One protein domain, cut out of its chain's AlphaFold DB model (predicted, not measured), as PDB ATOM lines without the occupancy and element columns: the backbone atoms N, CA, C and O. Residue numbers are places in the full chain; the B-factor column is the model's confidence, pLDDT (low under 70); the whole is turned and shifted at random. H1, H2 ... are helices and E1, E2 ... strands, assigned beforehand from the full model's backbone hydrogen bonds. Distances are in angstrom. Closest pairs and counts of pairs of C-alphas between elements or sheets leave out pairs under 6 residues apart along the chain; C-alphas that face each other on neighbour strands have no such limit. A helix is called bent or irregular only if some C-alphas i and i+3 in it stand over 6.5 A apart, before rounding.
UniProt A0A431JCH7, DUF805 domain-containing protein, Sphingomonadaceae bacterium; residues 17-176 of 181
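Overview. This is residues 17 to 176 of the 181 residues of the protein "DUF805 domain-containing protein" of Sphingomonadaceae bacterium (UniProt A0A431JCH7). Two pairs of antiparallel helices make a narrow V: the long bent helix H1, which runs nearly straight, has its arm H1a side by side with H2, and the helical hairpin of H4 and H5 meets H2 near one end, beside short H3, and splays away from it. A small strand hairpin, E1 and E2, sits at the far end of H1b, and the tips at residues 64 to 69 and 138 to 143 stick out. The printed part has 160 residues, with five named helices and two named strands in the order H1 E1 E2 H2 H3 H4 H5, and is mostly helix; the sheet, E1 - E2, is antiparallel. It is loose, with a radius of gyration of the C-alphas of 21.7 A, and elongated, spanning 72 by 37 by 28 A.

Along the chain. E1 is residues 60 to 65 and E2 residues 68 to 73. H1, residues 17 to 55, was assigned as one helix by its hydrogen bonds but is bent, with C-alphas 37 and 40 6.8 A apart. Its arm H1a, residues 17 to 37, begins with C-alpha 17 at (87.120, 99.767, 110.960) and is 31.0 A long; H1b, residues 40 to 55, is 22.5 A long. H2, residues 84 to 112, is 41.0 A long. H3 is residues 117 to 121. H4, residues 124 to 139, is 23.5 A long. H5, residues 144 to 169, is 36.6 A long and ends with C-alpha 169 at (76.948, 95.379, 108.730).

Arrangement. E1 and E2 form a hairpin, with N 63 and O 70 3.0 A apart and N 72 and O 61 2.9 A apart, both within hydrogen-bond range. The closest C-alphas of H1b and E1, those of Ala 53 and Ala 60, are 5.1 A apart. H1a and H1b stand at a shallow tilt of 24 degrees. H2, the hub, touches H1a at a shallow tilt of 3 degrees, opposite ways; their closest C-alphas, Val 37 and Gly 90, are 6.2 A apart. H2 touches H3 with residues 103 to 111 alone, the closest C-alphas being Ala 107 and Pro 117 at 4.6 A. Residues 106 to 110 of H2 touch residues 168 to 169 of H5 at a shallow tilt of 33 degrees, only just short of steep, the same way; the closest C-alphas, Leu 110 and Leu 169, are 6.0 A apart. H4 and H5, a helical hairpin, touch at a shallow tilt of 20 degrees, opposite ways, with the closest C-alphas, Phe 126 and Tyr 158, 5.4 A apart. H2 and H4 are apart. In H1b, H2 and H5 every O i to N i+4 pair is within hydrogen-bond range; H1a has 16 of 17, H4 10 of 12, and H3 0 of 1, beside 2 of 2 O i to N i+3 pairs.

Size, cuts and confidence. The C-alphas farthest apart, Asp 58 and Thr 175, are 72.5 A from each other. The printed part has no cut, and no link is long. The model's mean pLDDT over the printed part is 82.3; it is under 70 at residue 57, residues 59 to 78, residues 140 to 143 and residues 175 to 176.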
ATOM      1  N   ALA A  17      85.721  99.584 111.347       85.62
ATOM      2  CA  ALA A  17      87.120  99.767 110.960       85.62
ATOM      3  C   ALA A  17      87.962  98.487 111.105       85.62
ATOM      4  O   ALA A  17      88.996  98.361 110.465       85.62
ATOM      5  N   GLN A  18      87.523  97.537 111.934       85.25
ATOM      6  CA  GLN A  18      88.183  96.239 112.105       85.25
ATOM      7  C   GLN A  18      87.588  95.179 111.173       85.25
ATOM      8  O   GLN A  18      88.321  94.368 110.609       85.25
ATOM      9  N   PHE A  19      86.267  95.210 110.984       88.25
ATOM     10  CA  PHE A  19      85.537  94.239 110.180       88.25
ATOM     11  C   PHE A  19      85.915  94.287 108.694       88.25
ATOM     12  O   PHE A  19      86.241  93.248 108.129       88.25
ATOM     13  N   TRP A  20      85.888  95.467 108.062       89.75
ATOM     14  CA  TRP A  20      86.078  95.576 106.608       89.75
ATOM     15  C   TRP A  20      87.465  95.126 106.124       89.75
ATOM     16  O   TRP A  20      87.509  94.341 105.178       89.75
ATOM     17  N   PRO A  21      88.585  95.510 106.773       90.38
ATOM     18  CA  PRO A  21      89.900  94.984 106.406       90.38
ATOM     19  C   PRO A  21      90.003  93.467 106.581       90.38
ATOM     20  O   PRO A  21      90.518  92.784 105.702       90.38
ATOM     21  N   HIS A  22      89.468  92.918 107.678       86.75
ATOM     22  CA  HIS A  22      89.460  91.471 107.905       86.75
ATOM     23  C   HIS A  22      88.638  90.738 106.837       86.75
ATOM     24  O   HIS A  22      89.116  89.772 106.250       86.75
ATOM     25  N   ALA A  23      87.416  91.199 106.557       89.06
ATOM     26  CA  ALA A  23      86.565  90.623 105.521       89.06
ATOM     27  C   ALA A  23      87.243  90.687 104.143       89.06
ATOM     28  O   ALA A  23      87.255  89.687 103.433       89.06
ATOM     29  N   GLY A  24      87.871  91.819 103.806       89.81
ATOM     30  CA  GLY A  24      88.636  91.980 102.569       89.81
ATOM     31  C   GLY A  24      89.797  90.991 102.455       89.81
ATOM     32  O   GLY A  24      89.940  90.346 101.422       89.81
ATOM     33  N   ILE A  25      90.576  90.804 103.527       92.44
ATOM     34  CA  ILE A  25      91.669  89.818 103.563       92.44
ATOM     35  C   ILE A  25      91.131  88.397 103.376       92.44
ATOM     36  O   ILE A  25      91.682  87.644 102.580       92.44
ATOM     37  N   VAL A  26      90.052  88.022 104.070       90.31
ATOM     38  CA  VAL A  26      89.461  86.681 103.931       90.31
ATOM     39  C   VAL A  26      88.970  86.451 102.504       90.31
ATOM     40  O   VAL A  26      89.291  85.419 101.923       90.31
ATOM     41  N   VAL A  27      88.261  87.414 101.908       90.62
ATOM     42  CA  VAL A  27      87.797  87.320 100.513       90.62
ATOM     43  C   VAL A  27      88.976  87.209  99.547       90.62
ATOM     44  O   VAL A  27      88.964  86.352  98.669       90.62
ATOM     45  N   PHE A  28      90.023  88.013  99.734       93.50
ATOM     46  CA  PHE A  28      91.227  87.943  98.909       93.50
ATOM     47  C   PHE A  28      91.910  86.571  99.004       93.50
ATOM     48  O   PHE A  28      92.227  85.965  97.982       93.50
ATOM     49  N   LEU A  29      92.079  86.040 100.217       93.94
ATOM     50  CA  LEU A  29      92.646  84.708 100.433       93.94
ATOM     51  C   LEU A  29      91.772  83.606  99.826       93.94
ATOM     52  O   LEU A  29      92.308  82.659  99.260       93.94
ATOM     53  N   MET A  30      90.444  83.736  99.892       92.69
ATOM     54  CA  MET A  30      89.526  82.811  99.222       92.69
ATOM     55  C   MET A  30      89.699  82.845  97.702       92.69
ATOM     56  O   MET A  30      89.749  81.786  97.083       92.69
ATOM     57  N   MET A  31      89.814  84.033  97.099       92.25
ATOM     58  CA  MET A  31      90.050  84.170  95.657       92.25
ATOM     59  C   MET A  31      91.390  83.549  95.250       92.25
ATOM     60  O   MET A  31      91.444  82.793  94.282       92.25
ATOM     61  N   ALA A  32      92.453  83.804  96.017       95.75
ATOM     62  CA  ALA A  32      93.764  83.205  95.783       95.75
ATOM     63  C   ALA A  32      93.726  81.672  95.924       95.75
ATOM     64  O   ALA A  32      94.236  80.959  95.065       95.75
ATOM     65  N   ALA A  33      93.068  81.149  96.963       94.38
ATOM     66  CA  ALA A  33      92.912  79.711  97.164       94.38
ATOM     67  C   ALA A  33      92.092  79.054  96.041       94.38
ATOM     68  O   ALA A  33      92.475  77.995  95.549       94.38
ATOM     69  N   MET A  34      91.011  79.694  95.584       92.19
ATOM     70  CA  MET A  34      90.236  79.225  94.429       92.19
ATOM     71  C   MET A  34      91.083  79.182  93.156       92.19
ATOM     72  O   MET A  34      91.012  78.205  92.415       92.19
ATOM     73  N   MET A  35      91.925  80.193  92.922       92.06
ATOM     74  CA  MET A  35      92.851  80.201  91.789       92.06
ATOM     75  C   MET A  35      93.836  79.027  91.865       92.06
ATOM     76  O   MET A  35      94.027  78.326  90.876       92.06
ATOM     77  N   VAL A  36      94.403  78.756  93.043       94.50
ATOM     78  CA  VAL A  36      95.299  77.609  93.263       94.50
ATOM     79  C   VAL A  36      94.589  76.275  93.007       94.50
ATOM     80  O   VAL A  36      95.187  75.381  92.420       94.50
ATOM     81  N   VAL A  37      93.318  76.142  93.397       92.06
ATOM     82  CA  VAL A  37      92.518  74.929  93.148       92.06
ATOM     83  C   VAL A  37      92.170  74.760  91.664       92.06
ATOM     84  O   VAL A  37      92.190  73.639  91.161       92.06
ATOM     85  N   MET A  38      91.866  75.846  90.946       88.75
ATOM     86  CA  MET A  38      91.483  75.786  89.527       88.75
ATOM     87  C   MET A  38      92.663  75.587  88.571       88.75
ATOM     88  O   MET A  38      92.479  75.019  87.494       88.75
ATOM     89  N   MET A  39      93.860  76.048  88.931       89.62
ATOM     90  CA  MET A  39      95.018  76.029  88.033       89.62
ATOM     91  C   MET A  39      95.421  74.618  87.553       89.62
ATOM     92  O   MET A  39      95.541  74.434  86.341       89.62
ATOM     93  N   PRO A  40      95.597  73.600  88.419       90.25
ATOM     94  CA  PRO A  40      96.048  72.281  87.970       90.25
ATOM     95  C   PRO A  40      95.074  71.577  87.002       90.25
ATOM     96  O   PRO A  40      95.530  71.062  85.977       90.25
ATOM     97  N   PRO A  41      93.744  71.576  87.241       87.75
ATOM     98  CA  PRO A  41      92.778  71.036  86.283       87.75
ATOM     99  C   PRO A  41      92.813  71.732  84.916       87.75
ATOM    100  O   PRO A  41      92.686  71.066  83.891       87.75
ATOM    101  N   ILE A  42      93.024  73.052  84.876       85.88
ATOM    102  CA  ILE A  42      93.138  73.802  83.616       85.88
ATOM    103  C   ILE A  42      94.397  73.384  82.854       85.88
ATOM    104  O   ILE A  42      94.311  73.053  81.673       85.88
ATOM    105  N   LEU A  43      95.551  73.362  83.528       87.75
ATOM    106  CA  LEU A  43      96.826  72.995  82.905       87.75
ATOM    107  C   LEU A  43      96.801  71.556  82.372       87.75
ATOM    108  O   LEU A  43      97.153  71.321  81.222       87.75
ATOM    109  N   SER A  44      96.294  70.612  83.167       87.31
ATOM    110  CA  SER A  44      96.163  69.213  82.735       87.31
ATOM    111  C   SER A  44      95.171  69.032  81.581       87.31
ATOM    112  O   SER A  44      95.402  68.207  80.703       87.31
ATOM    113  N   SER A  45      94.091  69.820  81.526       84.19
ATOM    114  CA  SER A  45      93.162  69.793  80.386       84.19
ATOM    115  C   SER A  45      93.814  70.340  79.113       84.19
ATOM    116  O   SER A  45      93.608  69.791  78.033       84.19
ATOM    117  N   MET A  46      94.645  71.385  79.228       82.56
ATOM    118  CA  MET A  46      95.426  71.909  78.101       82.56
ATOM    119  C   MET A  46      96.433  70.881  77.574       82.56
ATOM    120  O   MET A  46      96.534  70.706  76.361       82.56
ATOM    121  N   GLU A  47      97.131  70.165  78.460       85.81
ATOM    122  CA  GLU A  47      98.049  69.084  78.076       85.81
ATOM    123  C   GLU A  47      97.327  67.963  77.319       85.81
ATOM    124  O   GLU A  47      97.776  67.557  76.247       85.81
ATOM    125  N   ARG A  48      96.170  67.510  77.822       82.88
ATOM    126  CA  ARG A  48      95.351  66.481  77.158       82.88
ATOM    127  C   ARG A  48      94.848  66.936  75.791       82.88
ATOM    128  O   ARG A  48      94.882  66.166  74.839       82.88
ATOM    129  N   MET A  49      94.416  68.190  75.678       80.25
ATOM    130  CA  MET A  49      93.943  68.756  74.414       80.25
ATOM    131  C   MET A  49      95.067  68.860  73.379       80.25
ATOM    132  O   MET A  49      94.851  68.572  72.204       80.25
ATOM    133  N   GLN A  50      96.277  69.209  73.822       80.19
ATOM    134  CA  GLN A  50      97.462  69.221  72.970       80.19
ATOM    135  C   GLN A  50      97.837  67.815  72.490       80.19
ATOM    136  O   GLN A  50      98.166  67.639  71.318       80.19
ATOM    137  N   GLN A  51      97.788  66.820  73.380       83.31
ATOM    138  CA  GLN A  51      98.047  65.420  73.036       83.31
ATOM    139  C   GLN A  51      97.023  64.900  72.027       83.31
ATOM    140  O   GLN A  51      97.412  64.392  70.980       83.31
ATOM    141  N   PHE A  52      95.735  65.135  72.273       78.62
ATOM    142  CA  PHE A  52      94.659  64.732  71.371       78.62
ATOM    143  C   PHE A  52      94.806  65.346  69.975       78.62
ATOM    144  O   PHE A  52      94.638  64.656  68.976       78.62
ATOM    145  N   ALA A  53      95.186  66.626  69.885       77.62
ATOM    146  CA  ALA A  53      95.424  67.276  68.597       77.62
ATOM    147  C   ALA A  53      96.613  66.678  67.822       77.62
ATOM    148  O   ALA A  53      96.607  66.687  66.592       77.62
ATOM    149  N   ASN A  54      97.621  66.156  68.526       77.69
ATOM    150  CA  ASN A  54      98.767  65.490  67.909       77.69
ATOM    151  C   ASN A  54      98.440  64.049  67.479       77.69
ATOM    152  O   ASN A  54      98.959  63.587  66.465       77.69
ATOM    153  N   GLU A  55      97.613  63.342  68.252       80.44
ATOM    154  CA  GLU A  55      97.237  61.942  68.007       80.44
ATOM    155  C   GLU A  55      96.114  61.799  66.966       80.44
ATOM    156  O   GLU A  55      96.092  60.820  66.221       80.44
ATOM    157  N   HIS A  56      95.234  62.799  66.861       75.56
ATOM    158  CA  HIS A  56      94.100  62.833  65.933       75.56
ATOM    159  C   HIS A  56      94.094  64.117  65.079       75.56
ATOM    160  O   HIS A  56      93.212  64.970  65.230       75.56
ATOM    161  N   PRO A  57      95.074  64.287  64.167       65.56
ATOM    162  CA  PRO A  57      95.188  65.483  63.324       65.56
ATOM    163  C   PRO A  57      94.027  65.645  62.326       65.56
ATOM    164  O   PRO A  57      93.851  66.712  61.744       65.56
ATOM    165  N   ASP A  58      93.239  64.593  62.115       71.06
ATOM    166  CA  ASP A  58      92.022  64.561  61.305       71.06
ATOM    167  C   ASP A  58      90.776  65.076  62.049       71.06
ATOM    168  O   ASP A  58      89.842  65.553  61.406       71.06
ATOM    169  N   LEU A  59      90.775  65.036  63.387       62.66
ATOM    170  CA  LEU A  59      89.655  65.453  64.251       62.66
ATOM    171  C   LEU A  59      89.914  66.776  64.996       62.66
ATOM    172  O   LEU A  59      89.024  67.303  65.674       62.66
ATOM    173  N   ALA A  60      91.126  67.323  64.872       60.09
ATOM    174  CA  ALA A  60      91.552  68.559  65.512       60.09
ATOM    175  C   ALA A  60      92.081  69.562  64.481       60.09
ATOM    176  O   ALA A  60      93.153  69.393  63.902       60.09
ATOM    177  N   GLN A  61      91.362  70.670  64.297       59.72
ATOM    178  CA  GLN A  61      91.878  71.807  63.536       59.72
ATOM    179  C   GLN A  61      92.663  72.727  64.471       59.72
ATOM    180  O   GLN A  61      92.097  73.399  65.339       59.72
ATOM    181  N   VAL A  62      93.982  72.749  64.288       60.16
ATOM    182  CA  VAL A  62      94.897  73.627  65.019       60.16
ATOM    183  C   VAL A  62      95.076  74.919  64.229       60.16
ATOM    184  O   VAL A  62      95.809  74.964  63.243       60.16
ATOM    185  N   THR A  63      94.428  75.993  64.675       58.00
ATOM    186  CA  THR A  63      94.616  77.321  64.084       58.00
ATOM    187  C   THR A  63      95.591  78.106  64.953       58.00
ATOM    188  O   THR A  63      95.237  78.630  66.010       58.00
ATOM    189  N   GLN A  64      96.844  78.185  64.510       51.19
ATOM    190  CA  GLN A  64      97.868  79.008  65.145       51.19
ATOM    191  C   GLN A  64      97.806  80.411  64.527       51.19
ATOM    192  O   GLN A  64      98.270  80.626  63.409       51.19
ATOM    193  N   SER A  65      97.184  81.368  65.218       50.12
ATOM    194  CA  SER A  65      97.237  82.777  64.804       50.12
ATOM    195  C   SER A  65      98.372  83.474  65.555       50.12
ATOM    196  O   SER A  65      98.679  83.098  66.685       50.12
ATOM    197  N   GLY A  66      98.994  84.502  64.969       47.84
ATOM    198  CA  GLY A  66     100.140  85.217  65.559       47.84
ATOM    199  C   GLY A  66      99.915  85.833  66.954       47.84
ATOM    200  O   GLY A  66     100.861  86.356  67.531       47.84
ATOM    201  N   ALA A  67      98.697  85.759  67.505       54.31
ATOM    202  CA  ALA A  67      98.334  86.199  68.853       54.31
ATOM    203  C   ALA A  67      97.791  85.078  69.771       54.31
ATOM    204  O   ALA A  67      97.459  85.355  70.922       54.31
ATOM    205  N   GLY A  68      97.678  83.825  69.311       51.69
ATOM    206  CA  GLY A  68      97.142  82.750  70.151       51.69
ATOM    207  C   GLY A  68      96.962  81.400  69.459       51.69
ATOM    208  O   GLY A  68      96.759  81.316  68.246       51.69
ATOM    209  N   TYR A  69      97.023  80.348  70.274       58.97
ATOM    210  CA  TYR A  69      96.846  78.951  69.886       58.97
ATOM    211  C   TYR A  69      95.396  78.524  70.159       58.97
ATOM    212  O   TYR A  69      94.952  78.571  71.305       58.97
ATOM    213  N   ALA A  70      94.646  78.153  69.118       54.62
ATOM    214  CA  ALA A  70      93.263  77.697  69.238       54.62
ATOM    215  C   ALA A  70      93.119  76.295  68.627       54.62
ATOM    216  O   ALA A  70      93.321  76.119  67.426       54.62
ATOM    217  N   ILE A  71      92.761  75.310  69.455       60.44
ATOM    218  CA  ILE A  71      92.421  73.954  69.010       60.44
ATOM    219  C   ILE A  71      90.896  73.868  68.912       60.44
ATOM    220  O   ILE A  71      90.195  74.053  69.909       60.44
ATOM    221  N   ARG A  72      90.371  73.590  67.716       61.03
ATOM    222  CA  ARG A  72      88.965  73.228  67.522       61.03
ATOM    223  C   ARG A  72      88.879  71.713  67.394       61.03
ATOM    224  O   ARG A  72      89.383  71.158  66.423       61.03
ATOM    225  N   VAL A  73      88.249  71.076  68.374       62.28
ATOM    226  CA  VAL A  73      88.008  69.631  68.383       62.28
ATOM    227  C   VAL A  73      86.564  69.376  67.959       62.28
ATOM    228  O   VAL A  73      85.645  69.974  68.522       62.28
ATOM    229  N   GLU A  74      86.356  68.529  66.952       66.12
ATOM    230  CA  GLU A  74      85.013  68.132  66.513       66.12
ATOM    231  C   GLU A  74      84.508  66.928  67.323       66.12
ATOM    232  O   GLU A  74      85.199  65.918  67.441       66.12
ATOM    233  N   GLY A  75      83.292  67.018  67.874       62.59
ATOM    234  CA  GLY A  75      82.655  65.938  68.645       62.59
ATOM    235  C   GLY A  75      82.655  66.136  70.168       62.59
ATOM    236  O   GLY A  75      83.144  67.138  70.691       62.59
ATOM    237  N   TYR A  76      82.035  65.195  70.889       68.12
ATOM    238  CA  TYR A  76      81.977  65.173  72.356       68.12
ATOM    239  C   TYR A  76      83.100  64.285  72.903       68.12
ATOM    240  O   TYR A  76      83.003  63.064  72.813       68.12
ATOM    241  N   HIS A  77      84.131  64.910  73.478       69.00
ATOM    242  CA  HIS A  77      85.338  64.245  73.998       69.00
ATOM    243  C   HIS A  77      85.458  64.460  75.516       69.00
ATOM    244  O   HIS A  77      86.104  65.416  75.964       69.00
ATOM    245  N   PRO A  78      84.768  63.646  76.338       67.12
ATOM    246  CA  PRO A  78      84.734  63.799  77.795       67.12
ATOM    247  C   PRO A  78      86.108  63.623  78.466       67.12
ATOM    248  O   PRO A  78      86.331  64.154  79.549       67.12
ATOM    249  N   GLU A  79      87.054  62.940  77.826       71.69
ATOM    250  CA  GLU A  79      88.440  62.746  78.271       71.69
ATOM    251  C   GLU A  79      89.260  64.046  78.339       71.69
ATOM    252  O   GLU A  79      90.198  64.156  79.139       71.69
ATOM    253  N   LEU A  80      88.870  65.051  77.549       73.75
ATOM    254  CA  LEU A  80      89.469  66.386  77.551       73.75
ATOM    255  C   LEU A  80      88.920  67.274  78.672       73.75
ATOM    256  O   LEU A  80      89.464  68.351  78.925       73.75
ATOM    257  N   MET A  81      87.844  66.848  79.341       74.38
ATOM    258  CA  MET A  81      87.270  67.605  80.444       74.38
ATOM    259  C   MET A  81      88.090  67.414  81.729       74.38
ATOM    260  O   MET A  81      88.576  66.311  82.013       74.38
ATOM    261  N   PRO A  82      88.224  68.471  82.549       75.62
ATOM    262  CA  PRO A  82      88.822  68.340  83.862       75.62
ATOM    263  C   PRO A  82      87.998  67.401  84.749       75.62
ATOM    264  O   PRO A  82      86.776  67.311  84.629       75.62
ATOM    265  N   ASP A  83      88.666  66.745  85.697       80.12
ATOM    266  CA  ASP A  83      87.995  65.967  86.737       80.12
ATOM    267  C   ASP A  83      87.187  66.901  87.653       80.12
ATOM    268  O   ASP A  83      87.699  67.501  88.607       80.12
ATOM    269  N   PHE A  84      85.896  67.031  87.342       77.00
ATOM    270  CA  PHE A  84      84.965  67.857  88.098       77.00
ATOM    271  C   PHE A  84      84.779  67.364  89.535       77.00
ATOM    272  O   PHE A  84      84.472  68.177  90.398       77.00
ATOM    273  N   GLY A  85      84.987  66.079  89.831       80.75
ATOM    274  CA  GLY A  85      84.827  65.550  91.185       80.75
ATOM    275  C   GLY A  85      85.849  66.155  92.144       80.75
ATOM    276  O   GLY A  85      85.482  66.747  93.164       80.75
ATOM    277  N   ASN A  86      87.128  66.071  91.776       81.38
ATOM    278  CA  ASN A  86      88.222  66.651  92.556       81.38
ATOM    279  C   ASN A  86      88.160  68.184  92.594       81.38
ATOM    280  O   ASN A  86      88.364  68.789  93.651       81.38
ATOM    281  N   LEU A  87      87.818  68.814  91.466       83.62
ATOM    282  CA  LEU A  87      87.649  70.265  91.386       83.62
ATOM    283  C   LEU A  87      86.534  70.758  92.324       83.62
ATOM    284  O   LEU A  87      86.760  71.665  93.128       83.62
ATOM    285  N   LEU A  88      85.350  70.142  92.270       84.62
ATOM    286  CA  LEU A  88      84.206  70.524  93.101       84.62
ATOM    287  C   LEU A  88      84.495  70.331  94.590       84.62
ATOM    288  O   LEU A  88      84.128  71.190  95.391       84.62
ATOM    289  N   TRP A  89      85.191  69.257  94.971       86.38
ATOM    290  CA  TRP A  89      85.609  69.041  96.359       86.38
ATOM    291  C   TRP A  89      86.574  70.118  96.858       86.38
ATOM    292  O   TRP A  89      86.379  70.657  97.952       86.38
ATOM    293  N   GLY A  90      87.578  70.479  96.053       88.06
ATOM    294  CA  GLY A  90      88.502  71.565  96.382       88.06
ATOM    295  C   GLY A  90      87.779  72.904  96.558       88.06
ATOM    296  O   GLY A  90      87.978  73.600  97.556       88.06
ATOM    297  N   MET A  91      86.867  73.233  95.638       88.00
ATOM    298  CA  MET A  91      86.041  74.444  95.714       88.00
ATOM    299  C   MET A  91      85.122  74.443  96.942       88.00
ATOM    300  O   MET A  91      84.982  75.470  97.614       88.00
ATOM    301  N   ALA A  92      84.516  73.298  97.268       87.44
ATOM    302  CA  ALA A  92      83.666  73.143  98.444       87.44
ATOM    303  C   ALA A  92      84.455  73.379  99.739       87.44
ATOM    304  O   ALA A  92      83.985  74.111 100.611       87.44
ATOM    305  N   LEU A  93      85.674  72.838  99.842       91.00
ATOM    306  CA  LEU A  93      86.541  73.023 101.006       91.00
ATOM    307  C   LEU A  93      86.931  74.496 101.203       91.00
ATOM    308  O   LEU A  93      86.759  75.036 102.299       91.00
ATOM    309  N   VAL A  94      87.402  75.166 100.146       91.00
ATOM    310  CA  VAL A  94      87.772  76.594 100.202       91.00
ATOM    311  C   VAL A  94      86.566  77.453 100.586       91.00
ATOM    312  O   VAL A  94      86.671  78.331 101.446       91.00
ATOM    313  N   THR A  95      85.403  77.164 100.000       88.69
ATOM    314  CA  THR A  95      84.153  77.867 100.314       88.69
ATOM    315  C   THR A  95      83.748  77.653 101.771       88.69
ATOM    316  O   THR A  95      83.428  78.622 102.453       88.69
ATOM    317  N   ALA A  96      83.805  76.420 102.282       88.19
ATOM    318  CA  ALA A  96      83.437  76.101 103.661       88.19
ATOM    319  C   ALA A  96      84.330  76.824 104.682       88.19
ATOM    320  O   ALA A  96      83.821  77.413 105.639       88.19
ATOM    321  N   ILE A  97      85.647  76.843 104.453       89.62
ATOM    322  CA  ILE A  97      86.603  77.578 105.295       89.62
ATOM    323  C   ILE A  97      86.300  79.079 105.250       89.62
ATOM    324  O   ILE A  97      86.186  79.723 106.295       89.62
ATOM    325  N   GLY A  98      86.114  79.633 104.051       88.38
ATOM    326  CA  GLY A  98      85.787  81.042 103.861       88.38
ATOM    327  C   GLY A  98      84.494  81.461 104.560       88.38
ATOM    328  O   GLY A  98      84.470  82.450 105.296       88.38
ATOM    329  N   VAL A  99      83.434  80.663 104.407       87.38
ATOM    330  CA  VAL A  99      82.151  80.862 105.090       87.38
ATOM    331  C   VAL A  99      82.327  80.805 106.603       87.38
ATOM    332  O   VAL A  99      81.795  81.672 107.291       87.38
ATOM    333  N   ALA A 100      83.094  79.856 107.143       85.19
ATOM    334  CA  ALA A 100      83.320  79.759 108.584       85.19
ATOM    335  C   ALA A 100      84.049  80.994 109.150       85.19
ATOM    336  O   ALA A 100      83.641  81.542 110.181       85.19
ATOM    337  N   LEU A 101      85.081  81.478 108.449       85.38
ATOM    338  CA  LEU A 101      85.837  82.677 108.831       85.38
ATOM    339  C   LEU A 101      84.978  83.948 108.765       85.38
ATOM    340  O   LEU A 101      85.009  84.779 109.679       85.38
ATOM    341  N   LEU A 102      84.177  84.090 107.706       88.38
ATOM    342  CA  LEU A 102      83.266  85.220 107.545       88.38
ATOM    343  C   LEU A 102      82.102  85.157 108.538       88.38
ATOM    344  O   LEU A 102      81.742  86.190 109.096       88.38
ATOM    345  N   ALA A 103      81.551  83.978 108.825       87.62
ATOM    346  CA  ALA A 103      80.420  83.810 109.736       87.62
ATOM    347  C   ALA A 103      80.740  84.327 111.143       87.62
ATOM    348  O   ALA A 103      79.937  85.050 111.740       87.62
ATOM    349  N   ALA A 104      81.931  84.020 111.661       83.44
ATOM    350  CA  ALA A 104      82.361  84.522 112.960       83.44
ATOM    351  C   ALA A 104      82.522  86.054 112.958       83.44
ATOM    352  O   ALA A 104      82.045  86.723 113.878       83.44
ATOM    353  N   ALA A 105      83.124  86.626 111.909       87.00
ATOM    354  CA  ALA A 105      83.283  88.074 111.764       87.00
ATOM    355  C   ALA A 105      81.933  88.804 111.627       87.00
ATOM    356  O   ALA A 105      81.691  89.806 112.301       87.00
ATOM    357  N   VAL A 106      81.017  88.268 110.814       90.44
ATOM    358  CA  VAL A 106      79.651  88.777 110.630       90.44
ATOM    359  C   VAL A 106      78.884  88.738 111.949       90.44
ATOM    360  O   VAL A 106      78.281  89.737 112.334       90.44
ATOM    361  N   ALA A 107      78.954  87.633 112.697       89.50
ATOM    362  CA  ALA A 107      78.283  87.510 113.987       89.50
ATOM    363  C   ALA A 107      78.782  88.547 115.008       89.50
ATOM    364  O   ALA A 107      77.969  89.178 115.690       89.50
ATOM    365  N   ARG A 108      80.103  88.761 115.100       88.38
ATOM    366  CA  ARG A 108      80.695  89.790 115.974       88.38
ATOM    367  C   ARG A 108      80.288  91.198 115.547       88.38
ATOM    368  O   ARG A 108      79.976  92.033 116.400       88.38
ATOM    369  N   ARG A 109      80.237  91.456 114.239       90.38
ATOM    370  CA  ARG A 109      79.877  92.761 113.684       90.38
ATOM    371  C   ARG A 109      78.401  93.106 113.874       90.38
ATOM    372  O   ARG A 109      78.086  94.213 114.304       90.38
ATOM    373  N   LEU A 110      77.498  92.161 113.611       90.50
ATOM    374  CA  LEU A 110      76.064  92.336 113.865       90.50
ATOM    375  C   LEU A 110      75.802  92.608 115.349       90.50
ATOM    376  O   LEU A 110      75.057  93.528 115.686       90.50
ATOM    377  N   ARG A 111      76.491  91.883 116.239       88.88
ATOM    378  CA  ARG A 111      76.388  92.083 117.691       88.88
ATOM    379  C   ARG A 111      76.848  93.481 118.119       88.88
ATOM    380  O   ARG A 111      76.225  94.082 118.992       88.88
ATOM    381  N   ASP A 112      77.905  94.004 117.502       88.75
ATOM    382  CA  ASP A 112      78.400  95.368 117.730       88.75
ATOM    383  C   ASP A 112      77.425  96.451 117.224       88.75
ATOM    384  O   ASP A 112      77.211  97.473 117.881       88.75
ATOM    385  N   ALA A 113      76.755  96.191 116.100       87.69
ATOM    386  CA  ALA A 113      75.682  97.031 115.567       87.69
ATOM    387  C   ALA A 113      74.358  96.930 116.360       87.69
ATOM    388  O   ALA A 113      73.387  97.613 116.034       87.69
ATOM    389  N   GLY A 114      74.289  96.083 117.396       86.31
ATOM    390  CA  GLY A 114      73.074  95.850 118.184       86.31
ATOM    391  C   GLY A 114      72.007  95.017 117.466       86.31
ATOM    392  O   GLY A 114      70.845  95.052 117.861       86.31
ATOM    393  N   VAL A 115      72.395  94.288 116.420       89.75
ATOM    394  CA  VAL A 115      71.534  93.434 115.596       89.75
ATOM    395  C   VAL A 115      71.737  91.966 115.992       89.75
ATOM    396  O   VAL A 115      72.828  91.567 116.405       89.75
ATOM    397  N   THR A 116      70.690  91.141 115.886       90.00
ATOM    398  CA  THR A 116      70.815  89.705 116.177       90.00
ATOM    399  C   THR A 116      71.790  89.027 115.197       90.00
ATOM    400  O   THR A 116      71.631  89.180 113.982       90.00
ATOM    401  N   PRO A 117      72.785  88.256 115.678       86.38
ATOM    402  CA  PRO A 117      73.728  87.540 114.814       86.38
ATOM    403  C   PRO A 117      73.071  86.543 113.853       86.38
ATOM    404  O   PRO A 117      73.652  86.235 112.816       86.38
ATOM    405  N   MET A 118      71.863  86.058 114.164       88.19
ATOM    406  CA  MET A 118      71.160  85.085 113.318       88.19
ATOM    407  C   MET A 118      70.775  85.649 111.945       88.19
ATOM    408  O   MET A 118      70.671  84.884 110.993       88.19
ATOM    409  N   LEU A 119      70.657  86.975 111.798       89.12
ATOM    410  CA  LEU A 119      70.436  87.593 110.485       89.12
ATOM    411  C   LEU A 119      71.634  87.424 109.540       89.12
ATOM    412  O   LEU A 119      71.467  87.533 108.331       89.12
ATOM    413  N   GLY A 120      72.820  87.089 110.059       86.94
ATOM    414  CA  GLY A 120      73.973  86.713 109.239       86.94
ATOM    415  C   GLY A 120      73.772  85.417 108.449       86.94
ATOM    416  O   GLY A 120      74.452  85.210 107.451       86.94
ATOM    417  N   VAL A 121      72.827  84.567 108.866       88.25
ATOM    418  CA  VAL A 121      72.510  83.290 108.206       88.25
ATOM    419  C   VAL A 121      71.514  83.477 107.058       88.25
ATOM    420  O   VAL A 121      71.361  82.580 106.241       88.25
ATOM    421  N   LEU A 122      70.875  84.644 106.934       90.31
ATOM    422  CA  LEU A 122      69.847  84.920 105.925       90.31
ATOM    423  C   LEU A 122      70.215  84.506 104.477       90.31
ATOM    424  O   LEU A 122      69.369  83.889 103.835       90.31
ATOM    425  N   PRO A 123      71.433  84.768 103.954       88.50
ATOM    426  CA  PRO A 123      71.808  84.340 102.600       88.50
ATOM    427  C   PRO A 123      72.109  82.839 102.460       88.50
ATOM    428  O   PRO A 123      72.132  82.317 101.345       88.50
ATOM    429  N   VAL A 124      72.352  82.128 103.563       88.62
ATOM    430  CA  VAL A 124      72.869  80.750 103.552       88.62
ATOM    431  C   VAL A 124      71.873  79.746 102.949       88.62
ATOM    432  O   VAL A 124      72.290  78.983 102.077       88.62
ATOM    433  N   PRO A 125      70.570  79.741 103.303       89.50
ATOM    434  CA  PRO A 125      69.600  78.844 102.677       89.50
ATOM    435  C   PRO A 125      69.529  78.989 101.153       89.50
ATOM    436  O   PRO A 125      69.503  77.981 100.451       89.50
ATOM    437  N   PHE A 126      69.560  80.220 100.629       90.94
ATOM    438  CA  PHE A 126      69.506  80.471  99.182       90.94
ATOM    439  C   PHE A 126      70.775  80.006  98.463       90.94
ATOM    440  O   PHE A 126      70.710  79.519  97.334       90.94
ATOM    441  N   LEU A 127      71.930  80.108  99.125       86.56
ATOM    442  CA  LEU A 127      73.184  79.567  98.612       86.56
ATOM    443  C   LEU A 127      73.122  78.037  98.496       86.56
ATOM    444  O   LEU A 127      73.428  77.495  97.435       86.56
ATOM    445  N   PHE A 128      72.659  77.338  99.537       86.00
ATOM    446  CA  PHE A 128      72.513  75.877  99.501       86.00
ATOM    447  C   PHE A 128      71.454  75.412  98.495       86.00
ATOM    448  O   PHE A 128      71.688  74.445  97.770       86.00
ATOM    449  N   LEU A 129      70.323  76.119  98.401       87.31
ATOM    450  CA  LEU A 129      69.311  75.863  97.375       87.31
ATOM    451  C   LEU A 129      69.879  76.055  95.966       87.31
ATOM    452  O   LEU A 129      69.622  75.225  95.101       87.31
ATOM    453  N   GLY A 130      70.687  77.096  95.747       84.62
ATOM    454  CA  GLY A 130      71.347  77.353  94.468       84.62
ATOM    455  C   GLY A 130      72.304  76.231  94.068       84.62
ATOM    456  O   GLY A 130      72.198  75.702  92.965       84.62
ATOM    457  N   ILE A 131      73.186  75.812  94.984       82.00
ATOM    458  CA  ILE A 131      74.134  74.708  94.750       82.00
ATOM    459  C   ILE A 131      73.383  73.401  94.458       82.00
ATOM    460  O   ILE A 131      73.690  72.710  93.486       82.00
ATOM    461  N   GLY A 132      72.367  73.074  95.261       82.19
ATOM    462  CA  GLY A 132      71.568  71.864  95.072       82.19
ATOM    463  C   GLY A 132      70.785  71.869  93.757       82.19
ATOM    464  O   GLY A 132      70.771  70.866  93.043       82.19
ATOM    465  N   ALA A 133      70.173  72.997  93.393       83.00
ATOM    466  CA  ALA A 133      69.413  73.120  92.153       83.00
ATOM    467  C   ALA A 133      70.310  73.084  90.905       83.00
ATOM    468  O   ALA A 133      69.894  72.517  89.898       83.00
ATOM    469  N   MET A 134      71.551  73.579  90.973       75.88
ATOM    470  CA  MET A 134      72.513  73.504  89.866       75.88
ATOM    471  C   MET A 134      72.753  72.055  89.411       75.88
ATOM    472  O   MET A 134      72.707  71.770  88.217       75.88
ATOM    473  N   SER A 135      72.916  71.118  90.356       73.75
ATOM    474  CA  SER A 135      73.069  69.687  90.035       73.75
ATOM    475  C   SER A 135      71.875  69.117  89.259       73.75
ATOM    476  O   SER A 135      72.043  68.287  88.370       73.75
ATOM    477  N   ARG A 136      70.664  69.613  89.548       78.12
ATOM    478  CA  ARG A 136      69.431  69.196  88.872       78.12
ATOM    479  C   ARG A 136      69.321  69.778  87.471       78.12
ATOM    480  O   ARG A 136      68.793  69.104  86.600       78.12
ATOM    481  N   VAL A 137      69.836  70.988  87.246       73.62
ATOM    482  CA  VAL A 137      69.862  71.620  85.916       73.62
ATOM    483  C   VAL A 137      70.778  70.858  84.973       73.62
ATOM    484  O   VAL A 137      70.371  70.560  83.859       73.62
ATOM    485  N   PHE A 138      71.972  70.478  85.431       71.38
ATOM    486  CA  PHE A 138      72.894  69.673  84.622       71.38
ATOM    487  C   PHE A 138      72.375  68.258  84.334       71.38
ATOM    488  O   PHE A 138      72.769  67.660  83.339       71.38
ATOM    489  N   ALA A 139      71.486  67.731  85.178       74.00
ATOM    490  CA  ALA A 139      70.846  66.435  84.973       74.00
ATOM    491  C   ALA A 139      69.544  66.503  84.146       74.00
ATOM    492  O   ALA A 139      69.053  65.467  83.705       74.00
ATOM    493  N   ALA A 140      68.950  67.688  83.965       69.19
ATOM    494  CA  ALA A 140      67.653  67.844  83.314       69.19
ATOM    495  C   ALA A 140      67.806  68.055  81.799       69.19
ATOM    496  O   ALA A 140      68.316  69.082  81.361       69.19
ATOM    497  N   THR A 141      67.295  67.116  81.000       64.62
ATOM    498  CA  THR A 141      67.310  67.182  79.526       64.62
ATOM    499  C   THR A 141      66.176  68.024  78.933       64.62
ATOM    500  O   THR A 141      66.381  68.656  77.904       64.62
ATOM    501  N   ASP A 142      65.011  68.103  79.594       65.81
ATOM    502  CA  ASP A 142      63.778  68.634  78.968       65.81
ATOM    503  C   ASP A 142      63.109  69.819  79.694       65.81
ATOM    504  O   ASP A 142      62.218  70.466  79.151       65.81
ATOM    505  N   SER A 143      63.516  70.154  80.926       65.75
ATOM    506  CA  SER A 143      62.840  71.170  81.770       65.75
ATOM    507  C   SER A 143      63.727  72.364  82.153       65.75
ATOM    508  O   SER A 143      63.583  72.954  83.227       65.75
ATOM    509  N   ALA A 144      64.618  72.770  81.244       73.00
ATOM    510  CA  ALA A 144      65.585  73.846  81.467       73.00
ATOM    511  C   ALA A 144      64.943  75.181  81.899       73.00
ATOM    512  O   ALA A 144      65.461  75.838  82.797       73.00
ATOM    513  N   MET A 145      63.787  75.564  81.333       82.19
ATOM    514  CA  MET A 145      63.152  76.861  81.624       82.19
ATOM    515  C   MET A 145      62.609  76.964  83.060       82.19
ATOM    516  O   MET A 145      62.772  77.993  83.713       82.19
ATOM    517  N   GLY A 146      61.988  75.899  83.578       86.00
ATOM    518  CA  GLY A 146      61.439  75.889  84.939       86.00
ATOM    519  C   GLY A 146      62.540  75.947  85.998       86.00
ATOM    520  O   GLY A 146      62.485  76.763  86.919       86.00
ATOM    521  N   TRP A 147      63.583  75.133  85.822       83.94
ATOM    522  CA  TRP A 147      64.755  75.154  86.695       83.94
ATOM    523  C   TRP A 147      65.533  76.465  86.610       83.94
ATOM    524  O   TRP A 147      65.974  76.976  87.638       83.94
ATOM    525  N   PHE A 148      65.655  77.036  85.409       83.50
ATOM    526  CA  PHE A 148      66.254  78.349  85.207       83.50
ATOM    527  C   PHE A 148      65.498  79.433  85.977       83.50
ATOM    528  O   PHE A 148      66.114  80.166  86.743       83.50
ATOM    529  N   MET A 149      64.169  79.510  85.838       88.81
ATOM    530  CA  MET A 149      63.360  80.507  86.550       88.81
ATOM    531  C   MET A 149      63.440  80.339  88.070       88.81
ATOM    532  O   MET A 149      63.564  81.325  88.795       88.81
ATOM    533  N   LEU A 150      63.434  79.098  88.562       89.75
ATOM    534  CA  LEU A 150      63.619  78.808  89.983       89.75
ATOM    535  C   LEU A 150      64.987  79.297  90.477       89.75
ATOM    536  O   LEU A 150      65.062  79.995  91.490       89.75
ATOM    537  N   LEU A 151      66.063  78.973  89.754       89.31
ATOM    538  CA  LEU A 151      67.413  79.440  90.072       89.31
ATOM    539  C   LEU A 151      67.533  80.962  89.997       89.31
ATOM    540  O   LEU A 151      68.187  81.557  90.850       89.31
ATOM    541  N   PHE A 152      66.888  81.588  89.015       90.75
ATOM    542  CA  PHE A 152      66.870  83.034  88.840       90.75
ATOM    543  C   PHE A 152      66.210  83.729  90.034       90.75
ATOM    544  O   PHE A 152      66.813  84.607  90.651       90.75
ATOM    545  N   VAL A 153      65.014  83.288  90.433       94.12
ATOM    546  CA  VAL A 153      64.320  83.829  91.613       94.12
ATOM    547  C   VAL A 153      65.127  83.573  92.886       94.12
ATOM    548  O   VAL A 153      65.300  84.486  93.694       94.12
ATOM    549  N   ASN A 154      65.684  82.371  93.055       94.56
ATOM    550  CA  ASN A 154      66.569  82.065  94.179       94.56
ATOM    551  C   ASN A 154      67.794  82.996  94.214       94.56
ATOM    552  O   ASN A 154      68.180  83.463  95.282       94.56
ATOM    553  N   ASN A 155      68.380  83.308  93.056       94.06
ATOM    554  CA  ASN A 155      69.502  84.233  92.951       94.06
ATOM    555  C   ASN A 155      69.102  85.671  93.321       94.06
ATOM    556  O   ASN A 155      69.822  86.317  94.080       94.06
ATOM    557  N   LEU A 156      67.935  86.151  92.879       95.69
ATOM    558  CA  LEU A 156      67.416  87.462  93.289       95.69
ATOM    559  C   LEU A 156      67.200  87.544  94.806       95.69
ATOM    560  O   LEU A 156      67.586  88.533  95.430       95.69
ATOM    561  N   LEU A 157      66.634  86.497  95.415       95.62
ATOM    562  CA  LEU A 157      66.454  86.413  96.868       95.62
ATOM    563  C   LEU A 157      67.797  86.371  97.606       95.62
ATOM    564  O   LEU A 157      67.976  87.070  98.605       95.62
ATOM    565  N   TYR A 158      68.764  85.617  97.081       93.38
ATOM    566  CA  TYR A 158      70.129  85.583  97.595       93.38
ATOM    567  C   TYR A 158      70.775  86.975  97.567       93.38
ATOM    568  O   TYR A 158      71.233  87.455  98.604       93.38
ATOM    569  N   LEU A 159      70.748  87.670  96.426       93.12
ATOM    570  CA  LEU A 159      71.296  89.023  96.299       93.12
ATOM    571  C   LEU A 159      70.586  90.014  97.224       93.12
ATOM    572  O   LEU A 159      71.248  90.775  97.928       93.12
ATOM    573  N   GLY A 160      69.253  89.964  97.295       95.19
ATOM    574  CA  GLY A 160      68.475  90.789  98.218       95.19
ATOM    575  C   GLY A 160      68.875  90.558  99.678       95.19
ATOM    576  O   GLY A 160      69.117  91.511 100.418       95.19
ATOM    577  N   SER A 161      69.032  89.295 100.085       94.12
ATOM    578  CA  SER A 161      69.466  88.941 101.440       94.12
ATOM    579  C   SER A 161      70.893  89.407 101.755       94.12
ATOM    580  O   SER A 161      71.153  89.874 102.866       94.12
ATOM    581  N   LEU A 162      71.802  89.358 100.774       92.56
ATOM    582  CA  LEU A 162      73.156  89.891 100.904       92.56
ATOM    583  C   LEU A 162      73.154  91.407 101.049       92.56
ATOM    584  O   LEU A 162      73.849  91.924 101.918       92.56
ATOM    585  N   VAL A 163      72.365  92.125 100.247       93.94
ATOM    586  CA  VAL A 163      72.244  93.586 100.350       93.94
ATOM    587  C   VAL A 163      71.732  93.976 101.733       93.94
ATOM    588  O   VAL A 163      72.336  94.825 102.390       93.94
ATOM    589  N   VAL A 164      70.680  93.313 102.224       93.69
ATOM    590  CA  VAL A 164      70.173  93.523 103.589       93.69
ATOM    591  C   VAL A 164      71.274  93.278 104.618       93.69
ATOM    592  O   VAL A 164      71.490  94.110 105.501       93.69
ATOM    593  N   LEU A 165      72.019  92.177 104.493       93.00
ATOM    594  CA  LEU A 165      73.112  91.862 105.406       93.00
ATOM    595  C   LEU A 165      74.219  92.928 105.369       93.00
ATOM    596  O   LEU A 165      74.653  93.387 106.423       93.00
ATOM    597  N   ILE A 166      74.636  93.378 104.185       92.56
ATOM    598  CA  ILE A 166      75.642  94.436 104.010       92.56
ATOM    599  C   ILE A 166      75.171  95.737 104.668       92.56
ATOM    600  O   ILE A 166      75.926  96.349 105.424       92.56
ATOM    601  N   VAL A 167      73.913  96.134 104.462       92.94
ATOM    602  CA  VAL A 167      73.327  97.324 105.098       92.94
ATOM    603  C   VAL A 167      73.371  97.209 106.624       92.94
ATOM    604  O   VAL A 167      73.770  98.157 107.306       92.94
ATOM    605  N   LEU A 168      73.033  96.042 107.181       91.00
ATOM    606  CA  LEU A 168      73.111  95.790 108.623       91.00
ATOM    607  C   LEU A 168      74.555  95.870 109.145       91.00
ATOM    608  O   LEU A 168      74.799  96.484 110.186       91.00
ATOM    609  N   LEU A 169      75.518  95.318 108.405       90.44
ATOM    610  CA  LEU A 169      76.948  95.379 108.730       90.44
ATOM    611  C   LEU A 169      77.507  96.805 108.633       90.44
ATOM    612  O   LEU A 169      78.448  97.153 109.353       90.44
ATOM    613  N   CYS A 170      76.892  97.661 107.820       91.25
ATOM    614  CA  CYS A 170      77.213  99.075 107.706       91.25
ATOM    615  C   CYS A 170      76.593  99.951 108.799       91.25
ATOM    616  O   CYS A 170      76.911 101.130 108.813       91.25
ATOM    617  N   ARG A 171      75.754  99.476 109.734       89.75
ATOM    618  CA  ARG A 171      75.132 100.339 110.777       89.75
ATOM    619  C   ARG A 171      76.132 100.875 111.815       89.75
ATOM    620  O   ARG A 171      77.192 100.286 111.964       89.75
ATOM    621  N   PRO A 172      75.901 101.999 112.511       85.69
ATOM    622  CA  PRO A 172      76.867 102.488 113.503       85.69
ATOM    623  C   PRO A 172      77.025 101.497 114.658       85.69
ATOM    624  O   PRO A 172      76.112 100.721 114.941       85.69
ATOM    625  N   SER A 173      78.183 101.501 115.311       81.19
ATOM    626  CA  SER A 173      78.373 100.730 116.542       81.19
ATOM    627  C   SER A 173      77.482 101.306 117.641       81.19
ATOM    628  O   SER A 173      77.345 102.522 117.760       81.19
ATOM    629  N   ARG A 174      76.884 100.454 118.479       74.38
ATOM    630  CA  ARG A 174      76.002 100.930 119.563       74.38
ATOM    631  C   ARG A 174      76.708 101.894 120.527       74.38
ATOM    632  O   ARG A 174      76.072 102.805 121.040       74.38
ATOM    633  N   THR A 175      78.013 101.721 120.727       61.28
ATOM    634  CA  THR A 175      78.835 102.525 121.644       61.28
ATOM    635  C   THR A 175      79.074 103.959 121.163       61.28
ATOM    636  O   THR A 175      79.269 104.840 121.988       61.28
ATOM    637  N   SER A 176      79.040 104.232 119.853       57.16
ATOM    638  CA  SER A 176      79.190 105.606 119.345       57.16
ATOM    639  C   SER A 176      77.889 106.409 119.432       57.16
ATOM    640  O   SER A 176      77.929 107.627 119.443       57.16
TER     641      SER A 176